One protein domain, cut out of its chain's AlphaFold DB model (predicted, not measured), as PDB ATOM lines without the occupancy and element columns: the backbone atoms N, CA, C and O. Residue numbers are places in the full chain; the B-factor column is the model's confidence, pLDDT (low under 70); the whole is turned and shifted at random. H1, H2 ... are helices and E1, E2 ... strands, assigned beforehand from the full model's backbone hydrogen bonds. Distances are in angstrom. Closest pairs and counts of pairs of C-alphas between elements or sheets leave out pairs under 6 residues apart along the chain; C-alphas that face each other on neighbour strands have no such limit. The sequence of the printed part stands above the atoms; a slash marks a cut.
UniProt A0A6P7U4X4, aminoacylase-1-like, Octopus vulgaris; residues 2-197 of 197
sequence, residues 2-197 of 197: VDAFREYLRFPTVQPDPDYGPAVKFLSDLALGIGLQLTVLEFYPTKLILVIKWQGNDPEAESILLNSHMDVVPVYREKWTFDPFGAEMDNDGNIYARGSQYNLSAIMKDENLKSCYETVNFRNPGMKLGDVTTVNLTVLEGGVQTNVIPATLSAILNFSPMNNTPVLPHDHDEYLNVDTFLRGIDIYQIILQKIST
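Overview. This is residues 2 to 197 of the 197 residues of the protein "aminoacylase-1-like" of Octopus vulgaris (UniProt A0A6P7U4X4). Two strand hairpins, E1 with E2 and E4 with E5, stand on opposite sides of a body made largely of loops; H2 packs on E1 and E2, and the short pair E3 and E6 leads straight into the long helix H4 along another side of the body. Beyond E4 and E5 their link forms an arm, of which residues 144 to 149 stick out. The printed part has 196 residues, with four named helices and six named strands in the order H1 H2 E1 E2 E3 H3 E4 E5 E6 H4; the three sheets have two strands each, all antiparallel. The class is mixed, helices and strands, but only 82 residues are in named elements, under half. The whole is compact, with a radius of gyration of the C-alphas of 18.5 A and spans of 56 by 47 by 33 A.

Along the chain. E1, residues 37 to 44, is 22.6 A long and begins at C-alpha 37 (-40.368, 6.416, -23.680); E2, residues 47 to 53, is 19.6 A. H2, residues 21 to 33, is 18.1 A, and H1, residues 2 to 9, 10.7 A. E4, residues 134 to 141, is 20.8 A, and E5, residues 154 to 160, 19.9 A. E3 is residues 94 to 96, E6 residues 175 to 177, and H3 residues 113 to 119. H4, residues 178 to 195, is 26.0 A and ends at C-alpha 195 (-21.131, 8.833, -27.454).

Arrangement. E1 and E2 form a hairpin, with N 39 and O 51 within hydrogen-bond range at 2.8 A. The closest C-alphas of H2 and E2 are those of Val 24 and Leu 50, 6.5 A. H1 and H2, a helical hairpin, only just touch, with 3 pairs of C-alphas within 8 A, the closest Tyr 8 and Ala 23 at 6.6 A; H2 does so with residues 23 to 27 alone. They run opposite ways at a shallow tilt of 28 degrees. H1 and H4 are close but not clearly touching, C-alphas 2 and 178 being closest at 7.1 A. E3 and E6 are antiparallel, with N 95 and O 176 at 2.9 A. E4 and E5 form a hairpin, with N 136 and O 158 at 2.8 A; both are apart from E1 and E2. Ser 160 of E5 and Gly 184 of H4 have their closest C-alphas, 8.0 A apart. H3 touches no helix. In H1, H2 and H4 every O i to N i+4 pair is within hydrogen-bond range; in H3 1 of 3 is, beside 3 of 4 O i to N i+3 pairs.

Size, cuts and confidence. The two C-alphas farthest apart, those of Asn 91 and Asn 147, are 58.3 A apart. The printed part has no cut. Among the long links, E2 to E3 has 40 residues. The mean pLDDT of the printed part is 78.8; 52 residues are under 70, among them residues 102 to 147, with H3 at a mean of 38.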
ATOM      1  N   VAL A   2     -34.488  26.616 -17.556       88.44
ATOM      2  CA  VAL A   2     -34.335  27.185 -16.201       88.44
ATOM      3  C   VAL A   2     -35.631  27.092 -15.389       88.44
ATOM      4  O   VAL A   2     -35.608  26.613 -14.263       88.44
ATOM      5  N   ASP A   3     -36.779  27.439 -15.978       91.19
ATOM      6  CA  ASP A   3     -38.067  27.332 -15.276       91.19
ATOM      7  C   ASP A   3     -38.428  25.892 -14.908       91.19
ATOM      8  O   ASP A   3     -38.921  25.649 -13.814       91.19
ATOM      9  N   ALA A   4     -38.128  24.928 -15.784       88.69
ATOM     10  CA  ALA A   4     -38.363  23.513 -15.505       88.69
ATOM     11  C   ALA A   4     -37.456  23.001 -14.377       88.69
ATOM     12  O   ALA A   4     -37.895  22.218 -13.542       88.69
ATOM     13  N   PHE A   5     -36.207  23.473 -14.325       91.75
ATOM     14  CA  PHE A   5     -35.287  23.168 -13.234       91.75
ATOM     15  C   PHE A   5     -35.771  23.755 -11.907       91.75
ATOM     16  O   PHE A   5     -35.843  23.042 -10.911       91.75
ATOM     17  N   ARG A   6     -36.182  25.025 -11.901       94.94
ATOM     18  CA  ARG A   6     -36.751  25.673 -10.713       94.94
ATOM     19  C   ARG A   6     -38.029  24.986 -10.249       94.94
ATOM     20  O   ARG A   6     -38.194  24.780  -9.057       94.94
ATOM     21  N   GLU A   7     -38.904  24.607 -11.173       94.44
ATOM     22  CA  GLU A   7     -40.127  23.875 -10.843       94.44
ATOM     23  C   GLU A   7     -39.818  22.510 -10.226       94.44
ATOM     24  O   GLU A   7     -40.391  22.159  -9.201       94.44
ATOM     25  N   TYR A   8     -38.848  21.778 -10.780       94.62
ATOM     26  CA  TYR A   8     -38.411  20.506 -10.211       94.62
ATOM     27  C   TYR A   8     -37.892  20.652  -8.771       94.62
ATOM     28  O   TYR A   8     -38.248  19.861  -7.900       94.62
ATOM     29  N   LEU A   9     -37.108  21.698  -8.497       94.44
ATOM     30  CA  LEU A   9     -36.567  21.980  -7.162       94.44
ATOM     31  C   LEU A   9     -37.642  22.313  -6.113       94.44
ATOM     32  O   LEU A   9     -37.362  22.260  -4.916       94.44
ATOM     33  N   ARG A  10     -38.867  22.642  -6.538       96.62
ATOM     34  CA  ARG A  10     -39.989  22.906  -5.626       96.62
ATOM     35  C   ARG A  10     -40.655  21.645  -5.099       96.62
ATOM     36  O   ARG A  10     -41.462  21.751  -4.180       96.62
ATOM     37  N   PHE A  11     -40.344  20.463  -5.638       95.19
ATOM     38  CA  PHE A  11     -40.847  19.203  -5.093       95.19
ATOM     39  C   PHE A  11     -39.995  18.781  -3.886       95.19
ATOM     40  O   PHE A  11     -38.832  18.418  -4.057       95.19
ATOM     41  N   PRO A  12     -40.541  18.800  -2.653       93.94
ATOM     42  CA  PRO A  12     -39.768  18.521  -1.451       93.94
ATOM     43  C   PRO A  12     -39.625  17.006  -1.238       93.94
ATOM     44  O   PRO A  12     -40.250  16.420  -0.355       93.94
ATOM     45  N   THR A  13     -38.757  16.365  -2.015       92.81
ATOM     46  CA  THR A  13     -38.376  14.945  -1.898       92.81
ATOM     47  C   THR A  13     -37.423  14.713  -0.714       92.81
ATOM     48  O   THR A  13     -36.349  14.123  -0.835       92.81
ATOM     49  N   VAL A  14     -37.806  15.198   0.470       93.44
ATOM     50  CA  VAL A  14     -36.954  15.252   1.665       93.44
ATOM     51  C   VAL A  14     -36.974  13.931   2.437       93.44
ATOM     52  O   VAL A  14     -38.030  13.411   2.784       93.44
ATOM     53  N   GLN A  15     -35.791  13.415   2.769       90.44
ATOM     54  CA  GLN A  15     -35.623  12.266   3.665       90.44
ATOM     55  C   GLN A  15     -36.194  12.539   5.075       90.44
ATOM     56  O   GLN A  15     -36.143  13.681   5.539       90.44
ATOM     57  N   PRO A  16     -36.673  11.516   5.816       91.38
ATOM     58  CA  PRO A  16     -36.566  10.071   5.543       91.38
ATOM     59  C   PRO A  16     -37.701   9.472   4.694       91.38
ATOM     60  O   PRO A  16     -37.573   8.350   4.197       91.38
ATOM     61  N   ASP A  17     -38.810  10.194   4.537       89.69
ATOM     62  CA  ASP A  17     -40.022   9.694   3.877       89.69
ATOM     63  C   ASP A  17     -40.476  10.633   2.742       89.69
ATOM     64  O   ASP A  17     -41.482  11.331   2.863       89.69
ATOM     65  N   PRO A  18     -39.682  10.731   1.660       90.69
ATOM     66  CA  PRO A  18     -39.969  11.606   0.532       90.69
ATOM     67  C   PRO A  18     -41.175  11.126  -0.281       90.69
ATOM     68  O   PRO A  18     -41.247   9.959  -0.668       90.69
ATOM     69  N   ASP A  19     -42.063  12.058  -0.631       91.50
ATOM     70  CA  ASP A  19     -43.095  11.834  -1.644       91.50
ATOM     71  C   ASP A  19     -42.523  12.100  -3.044       91.50
ATOM     72  O   ASP A  19     -42.368  13.244  -3.476       91.50
ATOM     73  N   TYR A  20     -42.190  11.026  -3.763       92.50
ATOM     74  CA  TYR A  20     -41.669  11.121  -5.128       92.50
ATOM     75  C   TYR A  20     -42.759  11.307  -6.188       92.50
ATOM     76  O   TYR A  20     -42.427  11.625  -7.329       92.50
ATOM     77  N   GLY A  21     -44.039  11.105  -5.861       94.19
ATOM     78  CA  GLY A  21     -45.129  11.082  -6.839       94.19
ATOM     79  C   GLY A  21     -45.188  12.342  -7.713       94.19
ATOM     80  O   GLY A  21     -45.138  12.224  -8.943       94.19
ATOM     81  N   PRO A  22     -45.230  13.552  -7.122       95.44
ATOM     82  CA  PRO A  22     -45.238  14.808  -7.873       95.44
ATOM     83  C   PRO A  22     -43.998  15.005  -8.755       95.44
ATOM     84  O   PRO A  22     -44.132  15.367  -9.926       95.44
ATOM     85  N   ALA A  23     -42.805  14.702  -8.232       93.44
ATOM     86  CA  ALA A  23     -41.546  14.839  -8.963       93.44
ATOM     87  C   ALA A  23     -41.472  13.870 -10.156       93.44
ATOM     88  O   ALA A  23     -41.159  14.276 -11.276       93.44
ATOM     89  N   VAL A  24     -41.834  12.599  -9.945       94.12
ATOM     90  CA  VAL A  24     -41.897  11.577 -10.999       94.12
ATOM     91  C   VAL A  24     -42.909  11.968 -12.063       94.12
ATOM     92  O   VAL A  24     -42.608  11.854 -13.251       94.12
ATOM     93  N   LYS A  25     -44.086  12.466 -11.667       95.81
ATOM     94  CA  LYS A  25     -45.095  12.942 -12.615       95.81
ATOM     95  C   LYS A  25     -44.551  14.091 -13.467       95.81
ATOM     96  O   LYS A  25     -44.657  14.030 -14.686       95.81
ATOM     97  N   PHE A  26     -43.942  15.098 -12.846       94.56
ATOM     98  CA  PHE A  26     -43.375  16.245 -13.555       94.56
ATOM     99  C   PHE A  26     -42.308  15.830 -14.578       94.56
ATOM    100  O   PHE A  26     -42.378  16.217 -15.744       94.56
ATOM    101  N   LEU A  27     -41.351  14.989 -14.172       91.19
ATOM    102  CA  LEU A  27     -40.312  14.475 -15.067       91.19
ATOM    103  C   LEU A  27     -40.890  13.595 -16.185       91.19
ATOM    104  O   LEU A  27     -40.423  13.655 -17.322       91.19
ATOM    105  N   SER A  28     -41.928  12.813 -15.881       93.50
ATOM    106  CA  SER A  28     -42.637  11.997 -16.870       93.50
ATOM    107  C   SER A  28     -43.318  12.867 -17.924       93.50
ATOM    108  O   SER A  28     -43.172  12.604 -19.115       93.50
ATOM    109  N   ASP A  29     -44.008  13.931 -17.505       93.50
ATOM    110  CA  ASP A  29     -44.677  14.868 -18.412       93.50
ATOM    111  C   ASP A  29     -43.662  15.571 -19.332       93.50
ATOM    112  O   ASP A  29     -43.905  15.699 -20.534       93.50
ATOM    113  N   LEU A  30     -42.492  15.960 -18.803       87.44
ATOM    114  CA  LEU A  30     -41.399  16.513 -19.611       87.44
ATOM    115  C   LEU A  30     -40.886  15.509 -20.649       87.44
ATOM    116  O   LEU A  30     -40.746  15.863 -21.818       87.44
ATOM    117  N   ALA A  31     -40.622  14.265 -20.237       86.25
ATOM    118  CA  ALA A  31     -40.106  13.218 -21.117       86.25
ATOM    119  C   ALA A  31     -41.101  12.869 -22.237       86.25
ATOM    120  O   ALA A  31     -40.723  12.811 -23.410       86.25
ATOM    121  N   LEU A  32     -42.382  12.701 -21.897       90.56
ATOM    122  CA  LEU A  32     -43.448  12.453 -22.871       90.56
ATOM    123  C   LEU A  32     -43.631  13.637 -23.825       90.56
ATOM    124  O   LEU A  32     -43.838  13.428 -25.020       90.56
ATOM    125  N   GLY A  33     -43.501  14.871 -23.326       88.38
ATOM    126  CA  GLY A  33     -43.611  16.094 -24.125       88.38
ATOM    127  C   GLY A  33     -42.586  16.200 -25.259       88.38
ATOM    128  O   GLY A  33     -42.851  16.874 -26.253       88.38
ATOM    129  N   ILE A  34     -41.452  15.502 -25.150       85.69
ATOM    130  CA  ILE A  34     -40.418  15.417 -26.195       85.69
ATOM    131  C   ILE A  34     -40.363  14.040 -26.882       85.69
ATOM    132  O   ILE A  34     -39.429  13.757 -27.628       85.69
ATOM    133  N   GLY A  35     -41.368  13.186 -26.659       88.56
ATOM    134  CA  GLY A  35     -41.509  11.896 -27.336       88.56
ATOM    135  C   GLY A  35     -40.594  10.783 -26.819       88.56
ATOM    136  O   GLY A  35     -40.371   9.805 -27.535       88.56
ATOM    137  N   LEU A  36     -40.056  10.904 -25.601       85.75
ATOM    138  CA  LEU A  36     -39.286   9.828 -24.978       85.75
ATOM    139  C   LEU A  36     -40.203   8.754 -24.389       85.75
ATOM    140  O   LEU A  36     -41.330   9.017 -23.969       85.75
ATOM    141  N   GLN A  37     -39.693   7.526 -24.344       90.31
ATOM    142  CA  GLN A  37     -40.368   6.416 -23.680       90.31
ATOM    143  C   GLN A  37     -40.014   6.430 -22.194       90.31
ATOM    144  O   GLN A  37     -38.912   6.833 -21.823       90.31
ATOM    145  N   LEU A  38     -40.923   5.967 -21.340       93.38
ATOM    146  CA  LEU A  38     -40.667   5.879 -19.907       93.38
ATOM    147  C   LEU A  38     -41.264   4.623 -19.288       93.38
ATOM    148  O   LEU A  38     -42.255   4.082 -19.779       93.38
ATOM    149  N   THR A  39     -40.674   4.222 -18.171       94.81
ATOM    150  CA  THR A  39     -41.171   3.180 -17.278       94.81
ATOM    151  C   THR A  39     -41.031   3.678 -15.845       94.81
ATOM    152  O   THR A  39     -39.954   4.120 -15.449       94.81
ATOM    153  N   VAL A  40     -42.103   3.585 -15.058       93.75
ATOM    154  CA  VAL A  40     -42.064   3.827 -13.609       93.75
ATOM    155  C   VAL A  40     -42.091   2.477 -12.904       93.75
ATOM    156  O   VAL A  40     -42.971   1.660 -13.170       93.75
ATOM    157  N   LEU A  41     -41.114   2.233 -12.037       91.75
ATOM    158  CA  LEU A  41     -40.968   0.999 -11.271       91.75
ATOM    159  C   LEU A  41     -41.116   1.297  -9.778       91.75
ATOM    160  O   LEU A  41     -40.579   2.286  -9.286       91.75
ATOM    161  N   GLU A  42     -41.796   0.415  -9.054       92.62
ATOM    162  CA  GLU A  42     -41.946   0.480  -7.598       92.62
ATOM    163  C   GLU A  42     -41.538  -0.877  -7.011       92.62
ATOM    164  O   GLU A  42     -42.244  -1.873  -7.160       92.62
ATOM    165  N   PHE A  43     -40.360  -0.932  -6.384       84.56
ATOM    166  CA  PHE A  43     -39.849  -2.156  -5.742       84.56
ATOM    167  C   PHE A  43     -40.154  -2.206  -4.242       84.56
ATOM    168  O   PHE A  43     -40.179  -3.279  -3.642       84.56
ATOM    169  N   TYR A  44     -40.380  -1.042  -3.638       84.25
ATOM    170  CA  TYR A  44     -40.788  -0.874  -2.252       84.25
ATOM    171  C   TYR A  44     -41.888   0.189  -2.219       84.25
ATOM    172  O   TYR A  44     -41.766   1.152  -2.983       84.25
ATOM    173  N   PRO A  45     -42.926   0.049  -1.369       85.25
ATOM    174  CA  PRO A  45     -43.998   1.033  -1.284       85.25
ATOM    175  C   PRO A  45     -43.448   2.458  -1.212       85.25
ATOM    176  O   PRO A  45     -42.529   2.708  -0.436       85.25
ATOM    177  N   THR A  46     -43.994   3.348  -2.039       80.75
ATOM    178  CA  THR A  46     -43.632   4.772  -2.176       80.75
ATOM    179  C   THR A  46     -42.245   5.073  -2.750       80.75
ATOM    180  O   THR A  46     -41.974   6.228  -3.063       80.75
ATOM    181  N   LYS A  47     -41.369   4.083  -2.973       85.50
ATOM    182  CA  LYS A  47     -40.031   4.283  -3.560       85.50
ATOM    183  C   LYS A  47     -40.064   4.044  -5.068       85.50
ATOM    184  O   LYS A  47     -39.892   2.922  -5.548       85.50
ATOM    185  N   LEU A  48     -40.280   5.130  -5.806       88.94
ATOM    186  CA  LEU A  48     -40.399   5.121  -7.260       88.94
ATOM    187  C   LEU A  48     -39.033   5.253  -7.945       88.94
ATOM    188  O   LEU A  48     -38.215   6.092  -7.576       88.94
ATOM    189  N   ILE A  49     -38.823   4.461  -8.996       88.88
ATOM    190  CA  ILE A  49     -37.718   4.600  -9.946       88.88
ATOM    191  C   ILE A  49     -38.315   4.996 -11.294       88.88
ATOM    192  O   ILE A  49     -39.135   4.268 -11.854       88.88
ATOM    193  N   LEU A  50     -37.890   6.140 -11.824       89.69
ATOM    194  CA  LEU A  50     -38.254   6.594 -13.162       89.69
ATOM    195  C   LEU A  50     -37.132   6.247 -14.140       89.69
ATOM    196  O   LEU A  50     -36.020   6.756 -14.025       89.69
ATOM    197  N   VAL A  51     -37.439   5.406 -15.121       91.25
ATOM    198  CA  VAL A  51     -36.543   5.080 -16.230       91.25
ATOM    199  C   VAL A  51     -37.047   5.801 -17.471       91.25
ATOM    200  O   VAL A  51     -38.146   5.517 -17.941       91.25
ATOM    201  N   ILE A  52     -36.247   6.718 -18.013       85.44
ATOM    202  CA  ILE A  52     -36.523   7.399 -19.283       85.44
ATOM    203  C   ILE A  52     -35.612   6.791 -20.346       85.44
ATOM    204  O   ILE A  52     -34.403   6.679 -20.150       85.44
ATOM    205  N   LYS A  53     -36.194   6.395 -21.477       87.56
ATOM    206  CA  LYS A  53     -35.495   5.748 -22.582       87.56
ATOM    207  C   LYS A  53     -35.524   6.632 -23.823       87.56
ATOM    208  O   LYS A  53     -36.585   6.933 -24.374       87.56
ATOM    209  N   TRP A  54     -34.330   6.960 -24.306       84.94
ATOM    210  CA  TRP A  54     -34.108   7.520 -25.632       84.94
ATOM    211  C   TRP A  54     -33.508   6.437 -26.529       84.94
ATOM    212  O   TRP A  54     -32.379   6.001 -26.322       84.94
ATOM    213  N   GLN A  55     -34.300   5.937 -27.478       85.50
ATOM    214  CA  GLN A  55     -33.859   4.881 -28.385       85.50
ATOM    215  C   GLN A  55     -32.856   5.449 -29.398       85.50
ATOM    216  O   GLN A  55     -33.190   6.369 -30.143       85.50
ATOM    217  N   GLY A  56     -31.647   4.883 -29.424       80.31
ATOM    218  CA  GLY A  56     -30.647   5.159 -30.454       80.31
ATOM    219  C   GLY A  56     -31.001   4.517 -31.799       80.31
ATOM    220  O   GLY A  56     -31.925   3.705 -31.894       80.31
ATOM    221  N   ASN A  57     -30.244   4.870 -32.841       83.25
ATOM    222  CA  ASN A  57     -30.481   4.387 -34.207       83.25
ATOM    223  C   ASN A  57     -30.149   2.898 -34.399       83.25
ATOM    224  O   ASN A  57     -30.722   2.269 -35.285       83.25
ATOM    225  N   ASP A  58     -29.247   2.352 -33.581       85.62
ATOM    226  CA  ASP A  58     -28.871   0.939 -33.577       85.62
ATOM    227  C   ASP A  58     -29.414   0.250 -32.308       85.62
ATOM    228  O   ASP A  58     -28.959   0.562 -31.205       85.62
ATOM    229  N   PRO A  59     -30.410  -0.649 -32.425       83.81
ATOM    230  CA  PRO A  59     -30.945  -1.402 -31.293       83.81
ATOM    231  C   PRO A  59     -29.975  -2.413 -30.671       83.81
ATOM    232  O   PRO A  59     -30.207  -2.807 -29.529       83.81
ATOM    233  N   GLU A  60     -28.932  -2.829 -31.394       85.56
ATOM    234  CA  GLU A  60     -27.950  -3.819 -30.929       85.56
ATOM    235  C   GLU A  60     -26.744  -3.168 -30.233       85.56
ATOM    236  O   GLU A  60     -25.931  -3.859 -29.614       85.56
ATOM    237  N   ALA A  61     -26.621  -1.840 -30.317       81.69
ATOM    238  CA  ALA A  61     -25.576  -1.095 -29.632       81.69
ATOM    239  C   ALA A  61     -25.757  -1.135 -28.105       81.69
ATOM    240  O   ALA A  61     -26.871  -1.182 -27.572       81.69
ATOM    241  N   GLU A  62     -24.637  -1.065 -27.384       78.88
ATOM    242  CA  GLU A  62     -24.663  -0.963 -25.928       78.88
ATOM    243  C   GLU A  62     -25.382   0.318 -25.477       78.88
ATOM    244  O   GLU A  62     -25.278   1.384 -26.086       78.88
ATOM    245  N   SER A  63     -26.137   0.211 -24.384       78.38
ATOM    246  CA  SER A  63     -26.864   1.345 -23.815       78.38
ATOM    247  C   SER A  63     -25.988   2.142 -22.858       78.38
ATOM    248  O   SER A  63     -25.209   1.581 -22.092       78.38
ATOM    249  N   ILE A  64     -26.196   3.456 -22.831       77.75
ATOM    250  CA  ILE A  64     -25.546   4.354 -21.877       77.75
ATOM    251  C   ILE A  64     -26.567   4.740 -20.815       77.75
ATOM    252  O   ILE A  64     -27.642   5.250 -21.129       77.75
ATOM    253  N   LEU A  65     -26.227   4.491 -19.552       76.69
ATOM    254  CA  LEU A  65     -27.070   4.852 -18.421       76.69
ATOM    255  C   LEU A  65     -26.632   6.201 -17.852       76.69
ATOM    256  O   LEU A  65     -25.553   6.321 -17.276       76.69
ATOM    257  N   LEU A  66     -27.507   7.199 -17.961       76.38
ATOM    258  CA  LEU A  66     -27.414   8.418 -17.165       76.38
ATOM    259  C   LEU A  66     -28.261   8.228 -15.913       76.38
ATOM    260  O   LEU A  66     -29.480   8.094 -15.999       76.38
ATOM    261  N   ASN A  67     -27.609   8.177 -14.758       75.62
ATOM    262  CA  ASN A  67     -28.287   7.994 -13.484       75.62
ATOM    263  C   ASN A  67     -28.323   9.315 -12.697       75.62
ATOM    264  O   ASN A  67     -27.467  10.170 -12.882       75.62
ATOM    265  N   SER A  68     -29.327   9.495 -11.847       76.94
ATOM    266  CA  SER A  68     -29.429  10.561 -10.852       76.94
ATOM    267  C   SER A  68     -30.353  10.085  -9.727       76.94
ATOM    268  O   SER A  68     -31.121   9.139  -9.908       76.94
ATOM    269  N   HIS A  69     -30.299  10.738  -8.570       83.88
ATOM    270  CA  HIS A  69     -31.230  10.487  -7.470       83.88
ATOM    271  C   HIS A  69     -32.145  11.699  -7.272       83.88
ATOM    272  O   HIS A  69     -31.801  12.811  -7.658       83.88
ATOM    273  N   MET A  70     -33.335  11.474  -6.712       85.50
ATOM    274  CA  MET A  70     -34.336  12.535  -6.532       85.50
ATOM    275  C   MET A  70     -34.412  13.043  -5.097       85.50
ATOM    276  O   MET A  70     -34.969  14.107  -4.867       85.50
ATOM    277  N   ASP A  71     -33.942  12.270  -4.120       89.31
ATOM    278  CA  ASP A  71     -34.087  12.600  -2.708       89.31
ATOM    279  C   ASP A  71     -33.079  13.642  -2.236       89.31
ATOM    280  O   ASP A  71     -31.928  13.683  -2.667       89.31
ATOM    281  N   VAL A  72     -33.511  14.445  -1.271       90.12
ATOM    282  CA  VAL A  72     -32.680  15.461  -0.638       90.12
ATOM    283  C   VAL A  72     -32.673  15.314   0.877       90.12
ATOM    284  O   VAL A  72     -33.564  14.728   1.495       90.12
ATOM    285  N   VAL A  73     -31.634  15.857   1.506       91.31
ATOM    286  CA  VAL A  73     -31.498  15.842   2.966       91.31
ATOM    287  C   VAL A  73     -32.372  16.906   3.635       91.31
ATOM    288  O   VAL A  73     -32.658  17.937   3.014       91.31
ATOM    289  N   PRO A  74     -32.740  16.712   4.917       93.75
ATOM    290  CA  PRO A  74     -33.412  17.735   5.709       93.75
ATOM    291  C   PRO A  74     -32.669  19.075   5.740       93.75
ATOM    292  O   PRO A  74     -31.458  19.164   5.524       93.75
ATOM    293  N   VAL A  75     -33.417  20.128   6.058       94.38
ATOM    294  CA  VAL A  75     -32.934  21.510   6.135       94.38
ATOM    295  C   VAL A  75     -33.318  22.133   7.471       94.38
ATOM    296  O   VAL A  75     -34.369  21.826   8.033       94.38
ATOM    297  N   TYR A  76     -32.482  23.051   7.942       94.44
ATOM    298  CA  TYR A  76     -32.790  23.944   9.055       94.44
ATOM    299  C   TYR A  76     -33.287  25.259   8.463       94.44
ATOM    300  O   TYR A  76     -32.469  26.108   8.121       94.44
ATOM    301  N   ARG A  77     -34.603  25.398   8.250       95.00
ATOM    302  CA  ARG A  77     -35.190  26.532   7.503       95.00
ATOM    303  C   ARG A  77     -34.758  27.899   8.041       95.00
ATOM    304  O   ARG A  77     -34.600  28.829   7.270       95.00
ATOM    305  N   GLU A  78     -34.516  28.010   9.341       96.19
ATOM    306  CA  GLU A  78     -34.047  29.224  10.012       96.19
ATOM    307  C   GLU A  78     -32.639  29.682   9.597       96.19
ATOM    308  O   GLU A  78     -32.251  30.809   9.894       96.19
ATOM    309  N   LYS A  79     -31.866  28.813   8.940       95.88
ATOM    310  CA  LYS A  79     -30.529  29.118   8.417       95.88
ATOM    311  C   LYS A  79     -30.531  29.487   6.936       95.88
ATOM    312  O   LYS A  79     -29.456  29.674   6.382       95.88
ATOM    313  N   TRP A  80     -31.704  29.536   6.309       97.12
ATOM    314  CA  TRP A  80     -31.840  29.856   4.898       97.12
ATOM    315  C   TRP A  80     -32.337  31.283   4.711       97.12
ATOM    316  O   TRP A  80     -33.243  31.741   5.408       97.12
ATOM    317  N   THR A  81     -31.748  31.969   3.740       96.19
ATOM    318  CA  THR A  81     -32.144  33.309   3.306       96.19
ATOM    319  C   THR A  81     -33.466  33.270   2.533       96.19
ATOM    320  O   THR A  81     -34.309  34.151   2.701       96.19
ATOM    321  N   PHE A  82     -33.669  32.222   1.731       96.75
ATOM    322  CA  PHE A  82     -34.879  31.972   0.939       96.75
ATOM    323  C   PHE A  82     -35.518  30.636   1.327       96.75
ATOM    324  O   PHE A  82     -34.879  29.806   1.970       96.75
ATOM    325  N   ASP A  83     -36.770  30.386   0.933       97.50
ATOM    326  CA  ASP A  83     -37.369  29.065   1.167       97.50
ATOM    327  C   ASP A  83     -36.530  27.980   0.453       97.50
ATOM    328  O   ASP A  83     -36.396  28.040  -0.775       97.50
ATOM    329  N   PRO A  84     -35.987  26.970   1.169       96.94
ATOM    330  CA  PRO A  84     -35.187  25.896   0.572       96.94
ATOM    331  C   PRO A  84     -35.904  25.107  -0.527       96.94
ATOM    332  O   PRO A  84     -35.234  24.418  -1.292       96.94
ATOM    333  N   PHE A  85     -37.232  25.188  -0.616       96.88
ATOM    334  CA  PHE A  85     -38.034  24.559  -1.670       96.88
ATOM    335  C   PHE A  85     -38.811  25.587  -2.507       96.88
ATOM    336  O   PHE A  85     -39.746  25.229  -3.214       96.88
ATOM    337  N   GLY A  86     -38.449  26.873  -2.440       97.12
ATOM    338  CA  GLY A  86     -39.062  27.937  -3.244       97.12
ATOM    339  C   GLY A  86     -38.453  28.086  -4.643       97.12
ATOM    340  O   GLY A  86     -39.118  28.575  -5.568       97.12
ATOM    341  N   ALA A  87     -37.201  27.639  -4.814       96.38
ATOM    342  CA  ALA A  87     -36.398  27.851  -6.019       96.38
ATOM    343  C   ALA A  87     -36.327  29.339  -6.405       96.38
ATOM    344  O   ALA A  87     -36.606  29.737  -7.548       96.38
ATOM    345  N   GLU A  88     -36.032  30.183  -5.418       97.81
ATOM    346  CA  GLU A  88     -35.904  31.623  -5.610       97.81
ATOM    347  C   GLU A  88     -34.623  31.928  -6.388       97.81
ATOM    348  O   GLU A  88     -33.616  31.247  -6.221       97.81
ATOM    349  N   MET A  89     -34.687  32.899  -7.298       97.56
ATOM    350  CA  MET A  89     -33.534  33.318  -8.090       97.56
ATOM    351  C   MET A  89     -33.254  34.781  -7.780       97.56
ATOM    352  O   MET A  89     -34.159  35.605  -7.925       97.56
ATOM    353  N   ASP A  90     -32.037  35.080  -7.333       96.81
ATOM    354  CA  ASP A  90     -31.624  36.451  -7.035       96.81
ATOM    355  C   ASP A  90     -31.292  37.250  -8.312       96.81
ATOM    356  O   ASP A  90     -31.407  36.765  -9.443       96.81
ATOM    357  N   ASN A  91     -30.873  38.506  -8.128       96.81
ATOM    358  CA  ASN A  91     -30.502  39.394  -9.234       96.81
ATOM    359  C   ASN A  91     -29.182  39.004  -9.922       96.81
ATOM    360  O   ASN A  91     -28.939  39.460 -11.038       96.81
ATOM    361  N   ASP A  92     -28.360  38.174  -9.278       96.06
ATOM    362  CA  ASP A  92     -27.087  37.676  -9.806       96.06
ATOM    363  C   ASP A  92     -27.264  36.321 -10.531       96.06
ATOM    364  O   ASP A  92     -26.304  35.744 -11.049       96.06
ATOM    365  N   GLY A  93     -28.500  35.811 -10.602       95.81
ATOM    366  CA  GLY A  93     -28.844  34.561 -11.276       95.81
ATOM    367  C   GLY A  93     -28.583  33.306 -10.440       95.81
ATOM    368  O   GLY A  93     -28.571  32.203 -10.990       95.81
ATOM    369  N   ASN A  94     -28.379  33.435  -9.129       96.31
ATOM    370  CA  ASN A  94     -28.224  32.302  -8.221       96.31
ATOM    371  C   ASN A  94     -29.595  31.730  -7.866       96.31
ATOM    372  O   ASN A  94     -30.451  32.435  -7.336       96.31
ATOM    373  N   ILE A  95     -29.805  30.447  -8.162       96.25
ATOM    374  CA  ILE A  95     -31.050  29.733  -7.872       96.25
ATOM    375  C   ILE A  95     -30.886  28.999  -6.544       96.25
ATOM    376  O   ILE A  95     -30.187  27.989  -6.488       96.25
ATOM    377  N   TYR A  96     -31.549  29.491  -5.501       97.19
ATOM    378  CA  TYR A  96     -31.502  28.944  -4.149       97.19
ATOM    379  C   TYR A  96     -32.547  27.851  -3.969       97.19
ATOM    380  O   TYR A  96     -33.753  28.100  -4.056       97.19
ATOM    381  N   ALA A  97     -32.074  26.637  -3.705       96.00
ATOM    382  CA  ALA A  97     -32.905  25.514  -3.299       96.00
ATOM    383  C   ALA A  97     -32.041  24.363  -2.786       96.00
ATOM    384  O   ALA A  97     -30.937  24.113  -3.285       96.00
ATOM    385  N   ARG A  98     -32.596  23.576  -1.867       94.75
ATOM    386  CA  ARG A  98     -32.041  22.273  -1.518       94.75
ATOM    387  C   ARG A  98     -32.098  21.359  -2.747       94.75
ATOM    388  O   ARG A  98     -33.161  21.143  -3.316       94.75
ATOM    389  N   GLY A  99     -30.953  20.791  -3.121       89.69
ATOM    390  CA  GLY A  99     -30.823  19.924  -4.293       89.69
ATOM    391  C   GLY A  99     -30.441  20.657  -5.583       89.69
ATOM    392  O   GLY A  99     -30.315  20.011  -6.624       89.69
ATOM    393  N   SER A 100     -30.228  21.977  -5.542       90.12
ATOM    394  CA  SER A 100     -29.779  22.765  -6.698       90.12
ATOM    395  C   SER A 100     -28.393  22.352  -7.215       90.12
ATOM    396  O   SER A 100     -28.165  22.417  -8.420       90.12
ATOM    397  N   GLN A 101     -27.498  21.852  -6.358       83.25
ATOM    398  CA  GLN A 101     -26.182  21.321  -6.739       83.25
ATOM    399  C   GLN A 101     -26.152  19.784  -6.857       83.25
ATOM    400  O   GLN A 101     -25.257  19.235  -7.488       83.25
ATOM    401  N   TYR A 102     -27.123  19.061  -6.289       66.19
ATOM    402  CA  TYR A 102     -27.133  17.587  -6.314       66.19
ATOM    403  C   TYR A 102     -27.788  16.984  -7.551       66.19
ATOM    404  O   TYR A 102     -27.311  15.986  -8.084       66.19
ATOM    405  N   ASN A 103     -28.857  17.606  -8.047       55.56
ATOM    406  CA  ASN A 103     -29.680  17.015  -9.103       55.56
ATOM    407  C   ASN A 103     -29.019  17.028 -10.497       55.56
ATOM    408  O   ASN A 103     -29.563  16.439 -11.433       55.56
ATOM    409  N   LEU A 104     -27.848  17.666 -10.638       49.09
ATOM    410  CA  LEU A 104     -27.028  17.657 -11.855       49.09
ATOM    411  C   LEU A 104     -25.847  16.670 -11.812       49.09
ATOM    412  O   LEU A 104     -25.120  16.576 -12.797       49.09
ATOM    413  N   SER A 105     -25.631  15.947 -10.707       42.69
ATOM    414  CA  SER A 105     -24.500  15.022 -10.550       42.69
ATOM    415  C   SER A 105     -24.932  13.718  -9.879       42.69
ATOM    416  O   SER A 105     -25.424  13.720  -8.754       42.69
ATOM    417  N   ALA A 106     -24.730  12.587 -10.552       35.31
ATOM    418  CA  ALA A 106     -25.103  11.272 -10.038       35.31
ATOM    419  C   ALA A 106     -24.207  10.791  -8.873       35.31
ATOM    420  O   ALA A 106     -22.990  10.782  -8.987       35.31
ATOM    421  N   ILE A 107     -24.865  10.356  -7.790       32.88
ATOM    422  CA  ILE A 107     -24.629   9.181  -6.915       32.88
ATOM    423  C   ILE A 107     -23.233   8.957  -6.278       32.88
ATOM    424  O   ILE A 107     -22.322   8.408  -6.890       32.88
ATOM    425  N   MET A 108     -23.085   9.265  -4.981       27.52
ATOM    426  CA  MET A 108     -23.343   8.399  -3.800       27.52
ATOM    427  C   MET A 108     -22.937   9.185  -2.544       27.52
ATOM    428  O   MET A 108     -21.818   9.683  -2.427       27.52
ATOM    429  N   LYS A 109     -23.854   9.270  -1.577       35.84
ATOM    430  CA  LYS A 109     -23.533   9.560  -0.180       35.84
ATOM    431  C   LYS A 109     -22.770   8.349   0.354       35.84
ATOM    432  O   LYS A 109     -23.377   7.343   0.700       35.84
ATOM    433  N   ASP A 110     -21.456   8.452   0.427       32.19
ATOM    434  CA  ASP A 110     -20.689   7.647   1.366       32.19
ATOM    435  C   ASP A 110     -19.929   8.615   2.270       32.19
ATOM    436  O   ASP A 110     -19.286   9.558   1.802       32.19
ATOM    437  N   GLU A 111     -20.018   8.403   3.577       34.00
ATOM    438  CA  GLU A 111     -19.197   9.111   4.558       34.00
ATOM    439  C   GLU A 111     -17.692   8.907   4.271       34.00
ATOM    440  O   GLU A 111     -16.875   9.738   4.670       34.00
ATOM    441  N   ASN A 112     -17.328   7.896   3.465       31.84
ATOM    442  CA  ASN A 112     -15.977   7.669   2.939       31.84
ATOM    443  C   ASN A 112     -15.528   8.648   1.838       31.84
ATOM    444  O   ASN A 112     -14.320   8.840   1.650       31.84
ATOM    445  N   LEU A 113     -16.451   9.317   1.134       36.75
ATOM    446  CA  LEU A 113     -16.101  10.253   0.054       36.75
ATOM    447  C   LEU A 113     -15.409  11.510   0.597       36.75
ATOM    448  O   LEU A 113     -14.602  12.098  -0.121       36.75
ATOM    449  N   LYS A 114     -15.606  11.852   1.887       36.59
ATOM    450  CA  LYS A 114     -14.794  12.857   2.605       36.59
ATOM    451  C   LYS A 114     -13.290  12.634   2.433       36.59
ATOM    452  O   LYS A 114     -12.574  13.616   2.289       36.59
ATOM    453  N   SER A 115     -12.822  11.386   2.370       35.03
ATOM    454  CA  SER A 115     -11.394  11.092   2.177       35.03
ATOM    455  C   SER A 115     -10.930  11.218   0.715       35.03
ATOM    456  O   SER A 115      -9.796  11.617   0.455       35.03
ATOM    457  N   CYS A 116     -11.813  10.968  -0.262       35.88
ATOM    458  CA  CYS A 116     -11.517  11.199  -1.682       35.88
ATOM    459  C   CYS A 116     -11.491  12.699  -2.024       35.88
ATOM    460  O   CYS A 116     -10.739  13.113  -2.905       35.88
ATOM    461  N   TYR A 117     -12.252  13.529  -1.298       40.91
ATOM    462  CA  TYR A 117     -12.176  14.993  -1.411       40.91
ATOM    463  C   TYR A 117     -10.787  15.547  -1.039       40.91
ATOM    464  O   TYR A 117     -10.398  16.597  -1.547       40.91
ATOM    465  N   GLU A 118     -10.018  14.839  -0.209       41.19
ATOM    466  CA  GLU A 118      -8.684  15.265   0.236       41.19
ATOM    467  C   GLU A 118      -7.564  14.932  -0.771       41.19
ATOM    468  O   GLU A 118      -6.452  15.439  -0.639       41.19
ATOM    469  N   THR A 119      -7.829  14.122  -1.806       41.88
ATOM    470  CA  THR A 119      -6.799  13.607  -2.734       41.88
ATOM    471  C   THR A 119      -6.821  14.228  -4.136       41.88
ATOM    472  O   THR A 119      -6.298  13.646  -5.089       41.88
ATOM    473  N   VAL A 120      -7.349  15.446  -4.296       47.94
ATOM    474  CA  VAL A 120      -7.207  16.190  -5.560       47.94
ATOM    475  C   VAL A 120      -5.924  17.026  -5.543       47.94
ATOM    476  O   VAL A 120      -5.890  18.151  -5.053       47.94
ATOM    477  N   ASN A 121      -4.847  16.480  -6.116       46.62
ATOM    478  CA  ASN A 121      -3.625  17.238  -6.396       46.62
ATOM    479  C   ASN A 121      -3.851  18.168  -7.594       46.62
ATOM    480  O   ASN A 121      -3.554  17.826  -8.743       46.62
ATOM    481  N   PHE A 122      -4.376  19.364  -7.336       54.19
ATOM    482  CA  PHE A 122      -4.396  20.412  -8.345       54.19
ATOM    483  C   PHE A 122      -2.960  20.795  -8.710       54.19
ATOM    484  O   PHE A 122      -2.120  21.037  -7.846       54.19
ATOM    485  N   ARG A 123      -2.679  20.923 -10.013       57.62
ATOM    486  CA  ARG A 123      -1.399  21.477 -10.500       57.62
ATOM    487  C   ARG A 123      -1.144  22.903  -9.989       57.62
ATOM    488  O   ARG A 123      -0.014  23.373 -10.054       57.62
ATOM    489  N   ASN A 124      -2.188  23.581  -9.511       62.50
ATOM    490  CA  ASN A 124      -2.141  24.918  -8.951       62.50
ATOM    491  C   ASN A 124      -2.692  24.893  -7.506       62.50
ATOM    492  O   ASN A 124      -3.885  24.641  -7.333       62.50
ATOM    493  N   PRO A 125      -1.867  25.173  -6.481       61.78
ATOM    494  CA  PRO A 125      -2.246  25.057  -5.069       61.78
ATOM    495  C   PRO A 125      -3.330  26.045  -4.596       61.78
ATOM    496  O   PRO A 125      -3.811  25.916  -3.475       61.78
ATOM    497  N   GLY A 126      -3.725  27.023  -5.421       66.44
ATOM    498  CA  GLY A 126      -4.850  27.920  -5.127       66.44
ATOM    499  C   GLY A 126      -6.217  27.419  -5.605       66.44
ATOM    500  O   GLY A 126      -7.223  28.032  -5.257       66.44
ATOM    501  N   MET A 127      -6.262  26.348  -6.404       63.53
ATOM    502  CA  MET A 127      -7.508  25.839  -6.979       63.53
ATOM    503  C   MET A 127      -8.258  24.943  -5.994       63.53
ATOM    504  O   MET A 127      -7.668  24.120  -5.296       63.53
ATOM    505  N   LYS A 128      -9.577  25.097  -5.971       66.44
ATOM    506  CA  LYS A 128     -10.527  24.289  -5.210       66.44
ATOM    507  C   LYS A 128     -11.347  23.426  -6.166       66.44
ATOM    508  O   LYS A 128     -11.400  23.674  -7.367       66.44
ATOM    509  N   LEU A 129     -12.042  22.426  -5.620       62.00
ATOM    510  CA  LEU A 129     -12.904  21.527  -6.397       62.00
ATOM    511  C   LEU A 129     -13.947  22.278  -7.234       62.00
ATOM    512  O   LEU A 129     -14.179  21.924  -8.384       62.00
ATOM    513  N   GLY A 130     -14.507  23.346  -6.667       62.16
ATOM    514  CA  GLY A 130     -15.462  24.211  -7.340       62.16
ATOM    515  C   GLY A 130     -14.880  25.023  -8.493       62.16
ATOM    516  O   GLY A 130     -15.663  25.600  -9.219       62.16
ATOM    517  N   ASP A 131     -13.561  25.071  -8.720       65.12
ATOM    518  CA  ASP A 131     -12.949  25.879  -9.793       65.12
ATOM    519  C   ASP A 131     -12.841  25.119 -11.128       65.12
ATOM    520  O   ASP A 131     -12.532  25.703 -12.170       65.12
ATOM    521  N   VAL A 132     -13.086  23.804 -11.131       67.50
ATOM    522  CA  VAL A 132     -12.928  22.941 -12.313       67.50
ATOM    523  C   VAL A 132     -14.136  22.051 -12.536       67.50
ATOM    524  O   VAL A 132     -14.871  21.718 -11.615       67.50
ATOM    525  N   THR A 133     -14.336  21.642 -13.787       69.50
ATOM    526  CA  THR A 133     -15.221  20.515 -14.085       69.50
ATOM    527  C   THR A 133     -14.563  19.255 -13.544       69.50
ATOM    528  O   THR A 133     -13.393  18.999 -13.837       69.50
ATOM    529  N   THR A 134     -15.299  18.477 -12.759       66.62
ATOM    530  CA  THR A 134     -14.758  17.277 -12.121       66.62
ATOM    531  C   THR A 134     -15.307  16.024 -12.789       66.62
ATOM    532  O   THR A 134     -16.488  15.944 -13.131       66.62
ATOM    533  N   VAL A 135     -14.419  15.048 -12.992       66.62
ATOM    534  CA  VAL A 135     -14.771  13.682 -13.387       66.62
ATOM    535  C   VAL A 135     -14.184  12.753 -12.338       66.62
ATOM    536  O   VAL A 135     -12.980  12.808 -12.085       66.62
ATOM    537  N   ASN A 136     -15.015  11.928 -11.712       62.44
ATOM    538  CA  ASN A 136     -14.597  11.017 -10.653       62.44
ATOM    539  C   ASN A 136     -14.899   9.564 -11.047       62.44
ATOM    540  O   ASN A 136     -16.051   9.216 -11.298       62.44
ATOM    541  N   LEU A 137     -13.873   8.711 -11.093       56.31
ATOM    542  CA  LEU A 137     -14.047   7.269 -11.254       56.31
ATOM    543  C   LEU A 137     -14.513   6.669  -9.929       56.31
ATOM    544  O   LEU A 137     -13.748   6.568  -8.977       56.31
ATOM    545  N   THR A 138     -15.777   6.270  -9.898       59.34
ATOM    546  CA  THR A 138     -16.464   5.867  -8.667       59.34
ATOM    547  C   THR A 138     -16.422   4.360  -8.471       59.34
ATOM    548  O   THR A 138     -16.253   3.884  -7.353       59.34
ATOM    549  N   VAL A 139     -16.528   3.602  -9.562       61.75
ATOM    550  CA  VAL A 139     -16.425   2.140  -9.551       61.75
ATOM    551  C   VAL A 139     -15.581   1.709 -10.739       61.75
ATOM    552  O   VAL A 139     -15.796   2.190 -11.850       61.75
ATOM    553  N   LEU A 140     -14.636   0.803 -10.504       67.69
ATOM    554  CA  LEU A 140     -13.920   0.071 -11.541       67.69
ATOM    555  C   LEU A 140     -14.061  -1.417 -11.230       67.69
ATOM    556  O   LEU A 140     -13.506  -1.897 -10.244       67.69
ATOM    557  N   GLU A 141     -14.808  -2.135 -12.057       68.06
ATOM    558  CA  GLU A 141     -15.091  -3.556 -11.870       68.06
ATOM    559  C   GLU A 141     -14.609  -4.363 -13.070       68.06
ATOM    560  O   GLU A 141     -14.948  -4.077 -14.217       68.06
ATOM    561  N   GLY A 142     -13.829  -5.407 -12.804       65.56
ATOM    562  CA  GLY A 142     -13.445  -6.394 -13.803       65.56
ATOM    563  C   GLY A 142     -12.497  -7.436 -13.228       65.56
ATOM    564  O   GLY A 142     -11.605  -7.129 -12.442       65.56
ATOM    565  N   GLY A 143     -12.693  -8.681 -13.653       65.38
ATOM    566  CA  GLY A 143     -11.864  -9.816 -13.253       65.38
ATOM    567  C   GLY A 143     -12.462 -10.607 -12.101       65.38
ATOM    568  O   GLY A 143     -12.983 -10.065 -11.136       65.38
ATOM    569  N   VAL A 144     -12.381 -11.931 -12.217       62.09
ATOM    570  CA  VAL A 144     -12.812 -12.871 -11.168       62.09
ATOM    571  C   VAL A 144     -11.656 -13.163 -10.197       62.09
ATOM    572  O   VAL A 144     -11.873 -13.645  -9.090       62.09
ATOM    573  N   GLN A 145     -10.409 -12.893 -10.608       64.62
ATOM    574  CA  GLN A 145      -9.184 -13.182  -9.854       64.62
ATOM    575  C   GLN A 145      -8.104 -12.123 -10.115       64.62
ATOM    576  O   GLN A 145      -8.019 -11.570 -11.208       64.62
ATOM    577  N   THR A 146      -7.220 -11.915  -9.136       58.50
ATOM    578  CA  THR A 146      -6.175 -10.872  -9.118       58.50
ATOM    579  C   THR A 146      -5.056 -11.030 -10.156       58.50
ATOM    580  O   THR A 146      -4.256 -10.116 -10.310       58.50
ATOM    581  N   ASN A 147      -5.006 -12.150 -10.886       66.88
ATOM    582  CA  ASN A 147      -3.968 -12.453 -11.883       66.88
ATOM    583  C   ASN A 147      -4.539 -12.831 -13.262       66.88
ATOM    584  O   ASN A 147      -3.836 -13.421 -14.083       66.88
ATOM    585  N   VAL A 148      -5.816 -12.534 -13.517       74.00
ATOM    586  CA  VAL A 148      -6.465 -12.788 -14.808       74.00
ATOM    587  C   VAL A 148      -6.855 -11.451 -15.417       74.00
ATOM    588  O   VAL A 148      -7.612 -10.698 -14.810       74.00
ATOM    589  N   ILE A 149      -6.363 -11.167 -16.625       72.56
ATOM    590  CA  ILE A 149      -6.842 -10.016 -17.397       72.56
ATOM    591  C   ILE A 149      -8.296 -10.307 -17.780       72.56
ATOM    592  O   ILE A 149      -8.548 -11.324 -18.435       72.56
ATOM    593  N   PRO A 150      -9.262  -9.478 -17.356       69.81
ATOM    594  CA  PRO A 150     -10.652  -9.747 -17.657       69.81
ATOM    595  C   PRO A 150     -10.959  -9.516 -19.134       69.81
ATOM    596  O   PRO A 150     -10.372  -8.649 -19.777       69.81
ATOM    597  N   ALA A 151     -11.927 -10.273 -19.651       74.56
ATOM    598  CA  ALA A 151     -12.456 -10.053 -20.995       74.56
ATOM    599  C   ALA A 151     -13.199  -8.709 -21.109       74.56
ATOM    600  O   ALA A 151     -13.240  -8.124 -22.187       74.56
ATOM    601  N   THR A 152     -13.766  -8.220 -20.001       70.38
ATOM    602  CA  THR A 152     -14.499  -6.955 -19.916       70.38
ATOM    603  C   THR A 152     -14.171  -6.222 -18.616       70.38
ATOM    604  O   THR A 152     -13.964  -6.829 -17.565       70.38
ATOM    605  N   LEU A 153     -14.126  -4.897 -18.691       72.50
ATOM    606  CA  LEU A 153     -13.939  -3.995 -17.559       72.50
ATOM    607  C   LEU A 153     -15.055  -2.953 -17.635       72.50
ATOM    608  O   LEU A 153     -15.293  -2.401 -18.707       72.50
ATOM    609  N   SER A 154     -15.727  -2.691 -16.519       70.56
ATOM    610  CA  SER A 154     -16.742  -1.648 -16.396       70.56
ATOM    611  C   SER A 154     -16.232  -0.536 -15.489       70.56
ATOM    612  O   SER A 154     -15.588  -0.793 -14.469       70.56
ATOM    613  N   ALA A 155     -16.514   0.705 -15.868       70.38
ATOM    614  CA  ALA A 155     -16.154   1.889 -15.111       70.38
ATOM    615  C   ALA A 155     -17.377   2.801 -14.971       70.38
ATOM    616  O   ALA A 155     -18.026   3.123 -15.965       70.38
ATOM    617  N   ILE A 156     -17.662   3.252 -13.750       67.56
ATOM    618  CA  ILE A 156     -18.695   4.256 -13.475       67.56
ATOM    619  C   ILE A 156     -18.003   5.583 -13.202       67.56
ATOM    620  O   ILE A 156     -17.236   5.713 -12.244       67.56
ATOM    621  N   LEU A 157     -18.275   6.567 -14.055       68.00
ATOM    622  CA  LEU A 157     -17.740   7.918 -13.951       68.00
ATOM    623  C   LEU A 157     -18.835   8.877 -13.483       68.00
ATOM    624  O   LEU A 157     -19.887   8.981 -14.108       68.00
ATOM    625  N   ASN A 158     -18.542   9.627 -12.430       69.38
ATOM    626  CA  ASN A 158     -19.330  10.764 -11.988       69.38
ATOM    627  C   ASN A 158     -18.825  12.023 -12.682       69.38
ATOM    628  O   ASN A 158     -17.619  12.241 -12.792       69.38
ATOM    629  N   PHE A 159     -19.752  12.854 -13.142       71.56
ATOM    630  CA  PHE A 159     -19.459  14.068 -13.888       71.56
ATOM    631  C   PHE A 159     -20.151  15.249 -13.216       71.56
ATOM    632  O   PHE A 159     -21.360  15.208 -13.003       71.56
ATOM    633  N   SER A 160     -19.395  16.292 -12.870       75.25
ATOM    634  CA  SER A 160     -19.950  17.528 -12.318       75.25
ATOM    635  C   SER A 160     -19.422  18.737 -13.095       75.25
ATOM    636  O   SER A 160     -18.273  19.156 -12.903       75.25
ATOM    637  N   PRO A 161     -20.241  19.318 -13.991       75.06
ATOM    638  CA  PRO A 161     -19.889  20.510 -14.754       75.06
ATOM    639  C   PRO A 161     -20.132  21.822 -13.989       75.06
ATOM    640  O   PRO A 161     -20.296  22.865 -14.614       75.06
ATOM    641  N   MET A 162     -20.135  21.799 -12.652       79.88
ATOM    642  CA  MET A 162     -20.428  22.963 -11.806       79.88
ATOM    643  C   MET A 162     -19.163  23.718 -11.380       79.88
ATOM    644  O   MET A 162     -18.890  23.885 -10.193       79.88
ATOM    645  N   ASN A 163     -18.348  24.149 -12.344       77.81
ATOM    646  CA  ASN A 163     -17.177  24.963 -12.020       77.81
ATOM    647  C   ASN A 163     -17.545  26.418 -11.700       77.81
ATOM    648  O   ASN A 163     -18.652  26.884 -11.960       77.81
ATOM    649  N   ASN A 164     -16.589  27.120 -11.105       80.19
ATOM    650  CA  ASN A 164     -16.732  28.421 -10.466       80.19
ATOM    651  C   ASN A 164     -17.931  28.506  -9.504       80.19
ATOM    652  O   ASN A 164     -18.540  29.563  -9.368       80.19
ATOM    653  N   THR A 165     -18.285  27.393  -8.855       82.25
ATOM    654  CA  THR A 165     -19.433  27.305  -7.943       82.25
ATOM    655  C   THR A 165     -18.948  26.895  -6.553       82.25
ATOM    656  O   THR A 165     -18.202  25.917  -6.435       82.25
ATOM    657  N   PRO A 166     -19.327  27.614  -5.480       84.12
ATOM    658  CA  PRO A 166     -19.016  27.183  -4.126       84.12
ATOM    659  C   PRO A 166     -19.596  25.800  -3.844       84.12
ATOM    660  O   PRO A 166     -20.747  25.522  -4.170       84.12
ATOM    661  N   VAL A 167     -18.801  24.947  -3.203       81.75
ATOM    662  CA  VAL A 167     -19.225  23.605  -2.802       81.75
ATOM    663  C   VAL A 167     -20.121  23.749  -1.571       81.75
ATOM    664  O   VAL A 167     -19.630  23.738  -0.445       81.75
ATOM    665  N   LEU A 168     -21.429  23.899  -1.801       80.44
ATOM    666  CA  LEU A 168     -22.473  23.974  -0.769       80.44
ATOM    667  C   LEU A 168     -23.435  22.765  -0.714       80.44
ATOM    668  O   LEU A 168     -24.549  22.906  -0.197       80.44
ATOM    669  N   PRO A 169     -23.076  21.566  -1.211       74.19
ATOM    670  CA  PRO A 169     -23.971  20.437  -1.124       74.19
ATOM    671  C   PRO A 169     -24.304  20.115   0.342       74.19
ATOM    672  O   PRO A 169     -23.408  19.955   1.170       74.19
ATOM    673  N   HIS A 170     -25.598  19.977   0.650       82.19
ATOM    674  CA  HIS A 170     -26.129  19.712   1.994       82.19
ATOM    675  C   HIS A 170     -25.952  20.855   3.003       82.19
ATOM    676  O   HIS A 170     -26.413  20.724   4.139       82.19
ATOM    677  N   ASP A 171     -25.361  21.978   2.601       86.62
ATOM    678  CA  ASP A 171     -25.244  23.157   3.454       86.62
ATOM    679  C   ASP A 171     -26.513  24.024   3.377       86.62
ATOM    680  O   ASP A 171     -27.489  23.661   2.701       86.62
ATOM    681  N   HIS A 172     -26.534  25.119   4.135       90.06
ATOM    682  CA  HIS A 172     -27.565  26.159   4.050       90.06
ATOM    683  C   HIS A 172     -27.280  27.083   2.869       90.06
ATOM    684  O   HIS A 172     -26.132  27.200   2.440       90.06
ATOM    685  N   ASP A 173     -28.329  27.722   2.348       93.38
ATOM    686  CA  ASP A 173     -28.246  28.583   1.163       93.38
ATOM    687  C   ASP A 173     -27.549  27.894  -0.023       93.38
ATOM    688  O   ASP A 173     -26.782  28.506  -0.763       93.38
ATOM    689  N   GLU A 174     -27.825  26.598  -0.214       92.75
ATOM    690  CA  GLU A 174     -27.399  25.869  -1.410       92.75
ATOM    691  C   GLU A 174     -27.996  26.556  -2.644       92.75
ATOM    692  O   GLU A 174     -29.218  26.719  -2.749       92.75
ATOM    693  N   TYR A 175     -27.128  26.937  -3.581       94.12
ATOM    694  CA  TYR A 175     -27.543  27.539  -4.838       94.12
ATOM    695  C   TYR A 175     -26.742  27.014  -6.023       94.12
ATOM    696  O   TYR A 175     -25.589  26.600  -5.889       94.12
ATOM    697  N   LEU A 176     -27.335  27.110  -7.208       92.31
ATOM    698  CA  LEU A 176     -26.637  26.945  -8.477       92.31
ATOM    699  C   LEU A 176     -26.897  28.170  -9.351       92.31
ATOM    700  O   LEU A 176     -28.046  28.571  -9.537       92.31
ATOM    701  N   ASN A 177     -25.834  28.772  -9.885       94.56
ATOM    702  CA  ASN A 177     -25.982  29.889 -10.810       94.56
ATOM    703  C   ASN A 177     -26.560  29.407 -12.151       94.56
ATOM    704  O   ASN A 177     -26.178  28.350 -12.665       94.56
ATOM    705  N   VAL A 178     -27.478  30.187 -12.717       92.62
ATOM    706  CA  VAL A 178     -28.169  29.873 -13.971       92.62
ATOM    707  C   VAL A 178     -27.209  29.642 -15.139       92.62
ATOM    708  O   VAL A 178     -27.420  28.712 -15.920       92.62
ATOM    709  N   ASP A 179     -26.121  30.407 -15.229       92.25
ATOM    710  CA  ASP A 179     -25.141  30.261 -16.306       92.25
ATOM    711  C   ASP A 179     -24.365  28.947 -16.165       92.25
ATOM    712  O   ASP A 179     -24.125  28.247 -17.153       92.25
ATOM    713  N   THR A 180     -24.035  28.555 -14.929       90.19
ATOM    714  CA  THR A 180     -23.415  27.256 -14.636       90.19
ATOM    715  C   THR A 180     -24.350  26.105 -15.000       90.19
ATOM    716  O   THR A 180     -23.921  25.139 -15.633       90.19
ATOM    717  N   PHE A 181     -25.635  26.208 -14.647       87.38
ATOM    718  CA  PHE A 181     -26.647  25.211 -14.999       87.38
ATOM    719  C   PHE A 181     -26.765  25.033 -16.521       87.38
ATOM    720  O   PHE A 181     -26.682  23.910 -17.022       87.38
ATOM    721  N   LEU A 182     -26.910  26.135 -17.265       85.75
ATOM    722  CA  LEU A 182     -27.040  26.110 -18.724       85.75
ATOM    723  C   LEU A 182     -25.785  25.552 -19.398       85.75
ATOM    724  O   LEU A 182     -25.887  24.660 -20.238       85.75
ATOM    725  N   ARG A 183     -24.599  25.981 -18.955       86.25
ATOM    726  CA  ARG A 183     -23.329  25.425 -19.430       86.25
ATOM    727  C   ARG A 183     -23.227  23.922 -19.166       86.25
ATOM    728  O   ARG A 183     -22.704  23.186 -20.000       86.25
ATOM    729  N   GLY A 184     -23.704  23.457 -18.011       82.62
ATOM    730  CA  GLY A 184     -23.761  22.034 -17.691       82.62
ATOM    731  C   GLY A 184     -24.570  21.252 -18.723       82.62
ATOM    732  O   GLY A 184     -24.114  20.210 -19.196       82.62
ATOM    733  N   ILE A 185     -25.720  21.786 -19.136       81.12
ATOM    734  CA  ILE A 185     -26.553  21.173 -20.172       81.12
ATOM    735  C   ILE A 185     -25.833  21.136 -21.522       81.12
ATOM    736  O   ILE A 185     -25.827  20.082 -22.160       81.12
ATOM    737  N   ASP A 186     -25.184  22.228 -21.932       80.12
ATOM    738  CA  ASP A 186     -24.408  22.263 -23.178       80.12
ATOM    739  C   ASP A 186     -23.329  21.169 -23.188       80.12
ATOM    740  O   ASP A 186     -23.133  20.467 -24.182       80.12
ATOM    741  N   ILE A 187     -22.656  20.961 -22.052       81.00
ATOM    742  CA  ILE A 187     -21.650  19.905 -21.919       81.00
ATOM    743  C   ILE A 187     -22.285  18.512 -22.023       81.00
ATOM    744  O   ILE A 187     -21.760  17.668 -22.751       81.00
ATOM    745  N   TYR A 188     -23.418  18.262 -21.358       78.00
ATOM    746  CA  TYR A 188     -24.138  16.991 -21.492       78.00
ATOM    747  C   TYR A 188     -24.585  16.729 -22.932       78.00
ATOM    748  O   TYR A 188     -24.454  15.603 -23.407       78.00
ATOM    749  N   GLN A 189     -25.053  17.749 -23.654       77.12
ATOM    750  CA  GLN A 189     -25.411  17.620 -25.067       77.12
ATOM    751  C   GLN A 189     -24.207  17.223 -25.922       77.12
ATOM    752  O   GLN A 189     -24.319  16.313 -26.742       77.12
ATOM    753  N   ILE A 190     -23.047  17.853 -25.705       78.69
ATOM    754  CA  ILE A 190     -21.808  17.506 -26.411       78.69
ATOM    755  C   ILE A 190     -21.399  16.062 -26.108       78.69
ATOM    756  O   ILE A 190     -21.074  15.317 -27.032       78.69
ATOM    757  N   ILE A 191     -21.422  15.654 -24.835       77.25
ATOM    758  CA  ILE A 191     -21.079  14.287 -24.424       77.25
ATOM    759  C   ILE A 191     -22.023  13.291 -25.101       77.25
ATOM    760  O   ILE A 191     -21.547  12.384 -25.777       77.25
ATOM    761  N   LEU A 192     -23.338  13.500 -24.996       74.25
ATOM    762  CA  LEU A 192     -24.354  12.640 -25.603       74.25
ATOM    763  C   LEU A 192     -24.173  12.514 -27.119       74.25
ATOM    764  O   LEU A 192     -24.189  11.404 -27.634       74.25
ATOM    765  N   GLN A 193     -23.917  13.617 -27.824       74.00
ATOM    766  CA  GLN A 193     -23.652  13.593 -29.266       74.00
ATOM    767  C   GLN A 193     -22.385  12.817 -29.639       74.00
ATOM    768  O   GLN A 193     -22.311  12.256 -30.726       74.00
ATOM    769  N   LYS A 194     -21.362  12.829 -28.778       76.88
ATOM    770  CA  LYS A 194     -20.076  12.163 -29.034       76.88
ATOM    771  C   LYS A 194     -20.090  10.674 -28.719       76.88
ATOM    772  O   LYS A 194     -19.268   9.954 -29.269       76.88
ATOM    773  N   ILE A 195     -20.975  10.243 -27.828       71.50
ATOM    774  CA  ILE A 195     -21.131   8.833 -27.454       71.50
ATOM    775  C   ILE A 195     -22.262   8.146 -28.230       71.50
ATOM    776  O   ILE A 195     -22.316   6.926 -28.254       71.50
ATOM    777  N   SER A 196     -23.166   8.911 -28.858       64.62
ATOM    778  CA  SER A 196     -24.270   8.383 -29.672       64.62
ATOM    779  C   SER A 196     -23.894   8.077 -31.131       64.62
ATOM    780  O   SER A 196     -24.791   7.823 -31.935       64.62
ATOM    781  N   THR A 197     -22.617   8.206 -31.498       53.88
ATOM    782  CA  THR A 197     -22.067   7.908 -32.837       53.88
ATOM    783  C   THR A 197     -21.441   6.532 -32.877       53.88
ATOM    784  O   THR A 197     -21.651   5.840 -33.893       53.88
TER     785      THR A 197